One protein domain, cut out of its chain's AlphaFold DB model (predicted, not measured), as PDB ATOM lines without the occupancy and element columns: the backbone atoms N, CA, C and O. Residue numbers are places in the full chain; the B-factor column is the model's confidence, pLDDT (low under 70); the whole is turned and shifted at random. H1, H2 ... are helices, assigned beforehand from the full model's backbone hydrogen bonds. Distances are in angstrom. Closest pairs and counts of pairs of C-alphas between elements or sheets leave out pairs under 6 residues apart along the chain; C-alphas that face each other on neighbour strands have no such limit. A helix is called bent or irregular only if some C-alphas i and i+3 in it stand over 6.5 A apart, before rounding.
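AT A GLANCE: This is residues 501 to 564 of the 1196 residues of an uncharacterized protein of Youhaiella tibetensis (UniProt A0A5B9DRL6). What shape do these atoms make? This is a small rounded cluster of four helices, with the longest helix, H3, between H1 on one side of it and the very short H4 on the other. H2 and H3 make a V, joined by a tight turn at residue 534, and a long stretch with no named helix, residues 512 to 523, leads round from H1 to the open end of H2. What is it built of, and how large is it? The printed part has 64 residues with four named helices in the order H1, H2, H3, H4 and no named strand, and its class is all helix. The whole is compact, with a radius of gyration of the C-alphas of 10.9 A, and the C-alphas span 27 by 25 by 22 A along their three main axes.

IN THESE COORDINATES: Where is the longest helix? H3 holds residues 535 to 547, Pro 535 to Gly 547, and measures 18.4 A from first to last C-alpha. It begins with C-alpha 535 at (-24.891, 14.295, -7.747) and ends with C-alpha 547 at (-32.627, -1.697, -12.464). Which helices come before it? H2 holds residues 524 to 533 and measures 14.5 A from first to last C-alpha. H1 holds residues 504 to 511, measures 10.1 A and begins with C-alpha 504 at (-16.240, 6.772, -12.145); it is neither bent nor irregular, but only just, as C-alphas 506 and 509 are 6.4 A apart. Which helix comes after it? H4 holds the four residues 556 to 559, with 5.1 A from first to last C-alpha, and ends with C-alpha 559 at (-32.348, 12.323, -5.603).

HOW THE PARTS SIT: Which helices touch H3? H1 and H3 touch, with 7 pairs of C-alphas within 8 A, and their closest C-alphas are those of Leu 511 and Ala 541, 6.0 A apart. Their lines stand at a steep tilt of 50 degrees, and they run the same way. H2 and H3 only just touch, with 3 pairs of C-alphas within 8 A, and H3 does so with residue 538 alone. How do H2 and H3 stand to each other? Their closest C-alphas are those of Asn 531 and Leu 538, 6.3 A apart, and they run opposite ways at a steep tilt of 54 degrees. Where is H4, and which helices stay apart? H4 and H3 are close but not clearly touching: the closest C-alphas, those of Ala 539 and Leu 559, are 6.3 A apart. H1 is apart from H2 and from H4, and H2 and H4 are only just apart, at 8.4 A between their closest C-alphas. What do the backbone N and O atoms show? Every O i to N i+4 pair is within hydrogen-bond range in H2 and H3, while in H1 2 of 4 are, and H4 is too short for such a pair.

THE WHOLE: How far does the printed part reach? The two C-alphas farthest apart are those of Glu 521 and Gln 564, at 29.2 A, and the first and last printed C-alphas, those of Pro 501 and Gln 564, are 23.8 A apart. How are the helices linked? The printed part has no cut. The link from H1 to H2, with 12 residues, is long; that from H2 to H3, with 1 residue, is tight; and that from H3 to H4, with 8 residues, is short. Where is the model's confidence low? The mean pLDDT of the printed part is 82.7, and residue 501 and residues 521 to 522 are under 70.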
ATOM      1  N   PRO A 501     -10.799  15.110 -10.958       63.25
ATOM      2  CA  PRO A 501     -12.090  14.407 -10.946       63.25
ATOM      3  C   PRO A 501     -12.073  13.078 -10.172       63.25
ATOM      4  O   PRO A 501     -11.040  12.417 -10.068       63.25
ATOM      5  N   LEU A 502     -13.232  12.698  -9.624       78.19
ATOM      6  CA  LEU A 502     -13.469  11.356  -9.083       78.19
ATOM      7  C   LEU A 502     -13.464  10.329 -10.221       78.19
ATOM      8  O   LEU A 502     -14.030  10.586 -11.283       78.19
ATOM      9  N   ASP A 503     -12.861   9.166  -9.980       82.81
ATOM     10  CA  ASP A 503     -12.833   8.079 -10.954       82.81
ATOM     11  C   ASP A 503     -14.162   7.305 -10.931       82.81
ATOM     12  O   ASP A 503     -14.460   6.559  -9.990       82.81
ATOM     13  N   GLU A 504     -14.987   7.511 -11.964       83.06
ATOM     14  CA  GLU A 504     -16.240   6.772 -12.145       83.06
ATOM     15  C   GLU A 504     -16.003   5.255 -12.199       83.06
ATOM     16  O   GLU A 504     -16.815   4.510 -11.647       83.06
ATOM     17  N   ASP A 505     -14.895   4.795 -12.789       84.44
ATOM     18  CA  ASP A 505     -14.605   3.368 -12.956       84.44
ATOM     19  C   ASP A 505     -14.235   2.692 -11.624       84.44
ATOM     20  O   ASP A 505     -14.389   1.478 -11.477       84.44
ATOM     21  N   GLU A 506     -13.804   3.463 -10.618       85.94
ATOM     22  CA  GLU A 506     -13.512   2.970  -9.266       85.94
ATOM     23  C   GLU A 506     -14.763   2.973  -8.368       85.94
ATOM     24  O   GLU A 506     -15.014   2.023  -7.620       85.94
ATOM     25  N   ILE A 507     -15.570   4.036  -8.442       89.12
ATOM     26  CA  ILE A 507     -16.684   4.282  -7.513       89.12
ATOM     27  C   ILE A 507     -17.964   3.575  -7.952       89.12
ATOM     28  O   ILE A 507     -18.674   2.996  -7.121       89.12
ATOM     29  N   LEU A 508     -18.276   3.608  -9.250       89.19
ATOM     30  CA  LEU A 508     -19.529   3.071  -9.765       89.19
ATOM     31  C   LEU A 508     -19.672   1.562  -9.488       89.19
ATOM     32  O   LEU A 508     -20.739   1.168  -9.016       89.19
ATOM     33  N   PRO A 509     -18.630   0.710  -9.629       90.69
ATOM     34  CA  PRO A 509     -18.731  -0.705  -9.260       90.69
ATOM     35  C   PRO A 509     -19.039  -0.949  -7.778       90.69
ATOM     36  O   PRO A 509     -19.713  -1.926  -7.447       90.69
ATOM     37  N   ILE A 510     -18.570  -0.075  -6.879       90.81
ATOM     38  CA  ILE A 510     -18.858  -0.162  -5.439       90.81
ATOM     39  C   ILE A 510     -20.315   0.212  -5.187       90.81
ATOM     40  O   ILE A 510     -21.043  -0.533  -4.530       90.81
ATOM     41  N   LEU A 511     -20.757   1.340  -5.750       90.12
ATOM     42  CA  LEU A 511     -22.141   1.789  -5.639       90.12
ATOM     43  C   LEU A 511     -23.113   0.799  -6.275       90.12
ATOM     44  O   LEU A 511     -24.202   0.621  -5.755       90.12
ATOM     45  N   GLU A 512     -22.752   0.121  -7.358       91.38
ATOM     46  CA  GLU A 512     -23.610  -0.851  -8.046       91.38
ATOM     47  C   GLU A 512     -23.488  -2.283  -7.505       91.38
ATOM     48  O   GLU A 512     -24.165  -3.188  -7.997       91.38
ATOM     49  N   SER A 513     -22.644  -2.510  -6.497       89.69
ATOM     50  CA  SER A 513     -22.416  -3.842  -5.948       89.69
ATOM     51  C   SER A 513     -23.625  -4.348  -5.142       89.69
ATOM     52  O   SER A 513     -24.124  -3.640  -4.259       89.69
ATOM     53  N   PRO A 514     -24.066  -5.603  -5.356       88.19
ATOM     54  CA  PRO A 514     -25.104  -6.229  -4.539       88.19
ATOM     55  C   PRO A 514     -24.726  -6.414  -3.066       88.19
ATOM     56  O   PRO A 514     -25.612  -6.563  -2.231       88.19
ATOM     57  N   GLN A 515     -23.430  -6.440  -2.749       87.94
ATOM     58  CA  GLN A 515     -22.937  -6.655  -1.389       87.94
ATOM     59  C   GLN A 515     -23.016  -5.392  -0.517       87.94
ATOM     60  O   GLN A 515     -22.889  -5.510   0.694       87.94
ATOM     61  N   LEU A 516     -23.229  -4.211  -1.114       87.69
ATOM     62  CA  LEU A 516     -23.377  -2.950  -0.392       87.69
ATOM     63  C   LEU A 516     -24.838  -2.747   0.033       87.69
ATOM     64  O   LEU A 516     -25.695  -2.500  -0.823       87.69
ATOM     65  N   ASP A 517     -25.127  -2.788   1.337       85.25
ATOM     66  CA  ASP A 517     -26.453  -2.458   1.874       85.25
ATOM     67  C   ASP A 517     -26.539  -0.989   2.318       85.25
ATOM     68  O   ASP A 517     -26.211  -0.615   3.449       85.25
ATOM     69  N   MET A 518     -27.077  -0.146   1.429       83.50
ATOM     70  CA  MET A 518     -27.226   1.294   1.666       83.50
ATOM     71  C   MET A 518     -28.169   1.657   2.829       83.50
ATOM     72  O   MET A 518     -28.197   2.818   3.235       83.50
ATOM     73  N   ARG A 519     -28.936   0.705   3.385       73.56
ATOM     74  CA  ARG A 519     -29.857   0.957   4.511       73.56
ATOM     75  C   ARG A 519     -29.275   0.615   5.879       73.56
ATOM     76  O   ARG A 519     -29.812   1.082   6.880       73.56
ATOM     77  N   LYS A 520     -28.223  -0.206   5.947       70.38
ATOM     78  CA  LYS A 520     -27.703  -0.752   7.216       70.38
ATOM     79  C   LYS A 520     -26.267  -0.351   7.535       70.38
ATOM     80  O   LYS A 520     -25.898  -0.352   8.703       70.38
ATOM     81  N   GLU A 521     -25.468   0.022   6.540       67.88
ATOM     82  CA  GLU A 521     -24.018   0.211   6.709       67.88
ATOM     83  C   GLU A 521     -23.591   1.626   7.155       67.88
ATOM     84  O   GLU A 521     -22.436   2.003   6.984       67.88
ATOM     85  N   GLY A 522     -24.493   2.449   7.711       67.06
ATOM     86  CA  GLY A 522     -24.134   3.793   8.207       67.06
ATOM     87  C   GLY A 522     -23.593   4.748   7.128       67.06
ATOM     88  O   GLY A 522     -22.957   5.749   7.440       67.06
ATOM     89  N   ILE A 523     -23.858   4.460   5.850       79.50
ATOM     90  CA  ILE A 523     -23.277   5.158   4.692       79.50
ATOM     91  C   ILE A 523     -23.913   6.529   4.406       79.50
ATOM     92  O   ILE A 523     -23.496   7.218   3.480       79.50
ATOM     93  N   GLY A 524     -24.903   6.950   5.200       75.88
ATOM     94  CA  GLY A 524     -25.688   8.168   4.965       75.88
ATOM     95  C   GLY A 524     -24.823   9.407   4.737       75.88
ATOM     96  O   GLY A 524     -24.956  10.046   3.701       75.88
ATOM     97  N   TRP A 525     -23.863   9.677   5.631       75.62
ATOM     98  CA  TRP A 525     -22.944  10.815   5.480       75.62
ATOM     99  C   TRP A 525     -22.095  10.725   4.201       75.62
ATOM    100  O   TRP A 525     -21.902  11.721   3.510       75.62
ATOM    101  N   THR A 526     -21.643   9.519   3.841       83.44
ATOM    102  CA  THR A 526     -20.841   9.274   2.630       83.44
ATOM    103  C   THR A 526     -21.666   9.527   1.362       83.44
ATOM    104  O   THR A 526     -21.167  10.133   0.417       83.44
ATOM    105  N   LEU A 527     -22.945   9.127   1.346       83.38
ATOM    106  CA  LEU A 527     -23.863   9.401   0.233       83.38
ATOM    107  C   LEU A 527     -24.239  10.883   0.145       83.38
ATOM    108  O   LEU A 527     -24.287  11.420  -0.958       83.38
ATOM    109  N   THR A 528     -24.452  11.556   1.280       79.19
ATOM    110  CA  THR A 528     -24.663  13.012   1.318       79.19
ATOM    111  C   THR A 528     -23.460  13.735   0.728       79.19
ATOM    112  O   THR A 528     -23.622  14.546  -0.181       79.19
ATOM    113  N   ARG A 529     -22.248  13.374   1.163       80.38
ATOM    114  CA  ARG A 529     -21.011  13.946   0.633       80.38
ATOM    115  C   ARG A 529     -20.857  13.692  -0.867       80.38
ATOM    116  O   ARG A 529     -20.482  14.605  -1.595       80.38
ATOM    117  N   LEU A 530     -21.176  12.483  -1.340       84.44
ATOM    118  CA  LEU A 530     -21.150  12.158  -2.767       84.44
ATOM    119  C   LEU A 530     -22.178  12.977  -3.565       84.44
ATOM    120  O   LEU A 530     -21.878  13.409  -4.673       84.44
ATOM    121  N   ASN A 531     -23.362  13.229  -3.006       83.06
ATOM    122  CA  ASN A 531     -24.380  14.062  -3.643       83.06
ATOM    123  C   ASN A 531     -23.942  15.532  -3.772       83.06
ATOM    124  O   ASN A 531     -24.298  16.187  -4.743       83.06
ATOM    125  N   GLU A 532     -23.153  16.049  -2.825       81.00
ATOM    126  CA  GLU A 532     -22.589  17.407  -2.903       81.00
ATOM    127  C   GLU A 532     -21.549  17.545  -4.023       81.00
ATOM    128  O   GLU A 532     -21.516  18.562  -4.712       81.00
ATOM    129  N   ILE A 533     -20.686  16.537  -4.197       81.38
ATOM    130  CA  ILE A 533     -19.530  16.607  -5.110       81.38
ATOM    131  C   ILE A 533     -19.807  16.021  -6.503       81.38
ATOM    132  O   ILE A 533     -19.221  16.481  -7.479       81.38
ATOM    133  N   ALA A 534     -20.680  15.016  -6.614       84.44
ATOM    134  CA  ALA A 534     -21.001  14.312  -7.859       84.44
ATOM    135  C   ALA A 534     -22.463  13.792  -7.882       84.44
ATOM    136  O   ALA A 534     -22.695  12.582  -8.000       84.44
ATOM    137  N   PRO A 535     -23.476  14.684  -7.826       84.50
ATOM    138  CA  PRO A 535     -24.891  14.295  -7.747       84.50
ATOM    139  C   PRO A 535     -25.346  13.426  -8.928       84.50
ATOM    140  O   PRO A 535     -26.093  12.466  -8.751       84.50
ATOM    141  N   GLN A 536     -24.851  13.707 -10.138       85.00
ATOM    142  CA  GLN A 536     -25.196  12.934 -11.337       85.00
ATOM    143  C   GLN A 536     -24.662  11.494 -11.286       85.00
ATOM    144  O   GLN A 536     -25.349  10.574 -11.732       85.00
ATOM    145  N   MET A 537     -23.473  11.283 -10.710       87.62
ATOM    146  CA  MET A 537     -22.880   9.952 -10.546       87.62
ATOM    147  C   MET A 537     -23.700   9.112  -9.565       87.62
ATOM    148  O   MET A 537     -24.036   7.966  -9.864       87.62
ATOM    149  N   LEU A 538     -24.078   9.697  -8.422       89.19
ATOM    150  CA  LEU A 538     -24.936   9.031  -7.443       89.19
ATOM    151  C   LEU A 538     -26.301   8.692  -8.049       89.19
ATOM    152  O   LEU A 538     -26.749   7.554  -7.936       89.19
ATOM    153  N   ALA A 539     -26.936   9.638  -8.742       85.94
ATOM    154  CA  ALA A 539     -28.216   9.395  -9.395       85.94
ATOM    155  C   ALA A 539     -28.119   8.270 -10.449       85.94
ATOM    156  O   ALA A 539     -28.956   7.369 -10.458       85.94
ATOM    157  N   LYS A 540     -27.057   8.239 -11.271       86.38
ATOM    158  CA  LYS A 540     -26.770   7.153 -12.233       86.38
ATOM    159  C   LYS A 540     -26.595   5.794 -11.542       86.38
ATOM    160  O   LYS A 540     -27.197   4.812 -11.977       86.38
ATOM    161  N   ALA A 541     -25.843   5.740 -10.442       89.62
ATOM    162  CA  ALA A 541     -25.696   4.534  -9.627       89.62
ATOM    163  C   ALA A 541     -27.040   4.061  -9.058       89.62
ATOM    164  O   ALA A 541     -27.356   2.876  -9.143       89.62
ATOM    165  N   LEU A 542     -27.853   4.967  -8.510       89.19
ATOM    166  CA  LEU A 542     -29.172   4.633  -7.967       89.19
ATOM    167  C   LEU A 542     -30.112   4.094  -9.056       89.19
ATOM    168  O   LEU A 542     -30.776   3.086  -8.824       89.19
ATOM    169  N   VAL A 543     -30.097   4.680 -10.259       88.56
ATOM    170  CA  VAL A 543     -30.810   4.167 -11.446       88.56
ATOM    171  C   VAL A 543     -30.331   2.753 -11.798       88.56
ATOM    172  O   VAL A 543     -31.156   1.857 -11.985       88.56
ATOM    173  N   SER A 544     -29.016   2.497 -11.837       88.25
ATOM    174  CA  SER A 544     -28.513   1.144 -12.112       88.25
ATOM    175  C   SER A 544     -28.873   0.145 -11.013       88.25
ATOM    176  O   SER A 544     -29.226  -0.990 -11.338       88.25
ATOM    177  N   ARG A 545     -28.753   0.518  -9.735       90.06
ATOM    178  CA  ARG A 545     -29.101  -0.343  -8.594       90.06
ATOM    179  C   ARG A 545     -30.569  -0.718  -8.633       90.06
ATOM    180  O   ARG A 545     -30.895  -1.891  -8.479       90.06
ATOM    181  N   LEU A 546     -31.423   0.265  -8.896       87.81
ATOM    182  CA  LEU A 546     -32.854   0.074  -9.064       87.81
ATOM    183  C   LEU A 546     -33.142  -0.933 -10.183       87.81
ATOM    184  O   LEU A 546     -33.860  -1.905  -9.963       87.81
ATOM    185  N   GLY A 547     -32.508  -0.766 -11.344       84.81
ATOM    186  CA  GLY A 547     -32.627  -1.697 -12.464       84.81
ATOM    187  C   GLY A 547     -32.131  -3.123 -12.180       84.81
ATOM    188  O   GLY A 547     -32.605  -4.074 -12.791       84.81
ATOM    189  N   LYS A 548     -31.195  -3.285 -11.242       86.50
ATOM    190  CA  LYS A 548     -30.653  -4.583 -10.802       86.50
ATOM    191  C   LYS A 548     -31.385  -5.160  -9.576       86.50
ATOM    192  O   LYS A 548     -30.992  -6.218  -9.093       86.50
ATOM    193  N   GLY A 549     -32.409  -4.479  -9.050       84.31
ATOM    194  CA  GLY A 549     -33.149  -4.905  -7.856       84.31
ATOM    195  C   GLY A 549     -32.352  -4.819  -6.546       84.31
ATOM    196  O   GLY A 549     -32.592  -5.597  -5.625       84.31
ATOM    197  N   LEU A 550     -31.377  -3.910  -6.460       87.50
ATOM    198  CA  LEU A 550     -30.505  -3.745  -5.292       87.50
ATOM    199  C   LEU A 550     -31.060  -2.724  -4.283       87.50
ATOM    200  O   LEU A 550     -31.938  -1.923  -4.599       87.50
ATOM    201  N   THR A 551     -30.537  -2.734  -3.052       86.44
ATOM    202  CA  THR A 551     -31.000  -1.840  -1.973       86.44
ATOM    203  C   THR A 551     -30.717  -0.367  -2.282       86.44
ATOM    204  O   THR A 551     -29.614  -0.026  -2.702       86.44
ATOM    205  N   ILE A 552     -31.686   0.518  -2.029       85.69
ATOM    206  CA  ILE A 552     -31.566   1.979  -2.204       85.69
ATOM    207  C   ILE A 552     -31.910   2.730  -0.900       85.69
ATOM    208  O   ILE A 552     -32.687   2.194  -0.094       85.69
ATOM    209  N   PRO A 553     -31.369   3.945  -0.669       81.75
ATOM    210  CA  PRO A 553     -31.691   4.770   0.499       81.75
ATOM    211  C   PRO A 553     -33.176   5.145   0.587       81.75
ATOM    212  O   PRO A 553     -33.883   5.202  -0.422       81.75
ATOM    213  N   TYR A 554     -33.650   5.435   1.798       74.44
ATOM    214  CA  TYR A 554     -34.981   6.011   1.996       74.44
ATOM    215  C   TYR A 554     -35.047   7.425   1.391       74.44
ATOM    216  O   TYR A 554     -34.092   8.185   1.533       74.44
ATOM    217  N   GLY A 555     -36.153   7.771   0.722       72.19
ATOM    218  CA  GLY A 555     -36.335   9.090   0.100       72.19
ATOM    219  C   GLY A 555     -35.548   9.305  -1.201       72.19
ATOM    220  O   GLY A 555     -35.279  10.445  -1.580       72.19
ATOM    221  N   SER A 556     -35.135   8.228  -1.882       80.19
ATOM    222  CA  SER A 556     -34.338   8.313  -3.118       80.19
ATOM    223  C   SER A 556     -35.073   8.991  -4.280       80.19
ATOM    224  O   SER A 556     -34.424   9.448  -5.214       80.19
ATOM    225  N   GLU A 557     -36.404   9.094  -4.238       78.62
ATOM    226  CA  GLU A 557     -37.209   9.783  -5.250       78.62
ATOM    227  C   GLU A 557     -36.785  11.248  -5.449       78.62
ATOM    228  O   GLU A 557     -36.719  11.708  -6.588       78.62
ATOM    229  N   ALA A 558     -36.387  11.946  -4.379       74.62
ATOM    230  CA  ALA A 558     -35.898  13.324  -4.454       74.62
ATOM    231  C   ALA A 558     -34.521  13.416  -5.140       74.62
ATOM    232  O   ALA A 558     -34.235  14.366  -5.862       74.62
ATOM    233  N   LEU A 559     -33.672  12.395  -4.968       77.56
ATOM    234  CA  LEU A 559     -32.348  12.323  -5.603       77.56
ATOM    235  C   LEU A 559     -32.435  11.997  -7.105       77.56
ATOM    236  O   LEU A 559     -31.477  12.213  -7.845       77.56
ATOM    237  N   LEU A 560     -33.577  11.471  -7.555       82.62
ATOM    238  CA  LEU A 560     -33.813  11.026  -8.928       82.62
ATOM    239  C   LEU A 560     -34.645  12.016  -9.756       82.62
ATOM    240  O   LEU A 560     -34.832  11.802 -10.953       82.62
ATOM    241  N   GLU A 561     -35.106  13.119  -9.164       72.19
ATOM    242  CA  GLU A 561     -36.014  14.070  -9.815       72.19
ATOM    243  C   GLU A 561     -35.422  14.685 -11.099       72.19
ATOM    244  O   GLU A 561     -36.127  14.869 -12.097       72.19
ATOM    245  N   THR A 562     -34.108  14.924 -11.114       72.44
ATOM    246  CA  THR A 562     -33.379  15.514 -12.251       72.44
ATOM    247  C   THR A 562     -33.116  14.533 -13.398       72.44
ATOM    248  O   THR A 562     -32.723  14.955 -14.490       72.44
ATOM    249  N   ILE A 563     -33.356  13.233 -13.196       82.75
ATOM    250  CA  ILE A 563     -33.154  12.218 -14.230       82.75
ATOM    251  C   ILE A 563     -34.264  12.306 -15.282       82.75
ATOM    252  O   ILE A 563     -35.457  12.428 -14.976       82.75
ATOM    253  N   GLN A 564     -33.854  12.249 -16.550       82.38
ATOM    254  CA  GLN A 564     -34.778  12.245 -17.679       82.38
ATOM    255  C   GLN A 564     -35.638  10.976 -17.678       82.38
ATOM    256  O   GLN A 564     -35.099   9.897 -17.416       82.38
TER     257      GLN A 564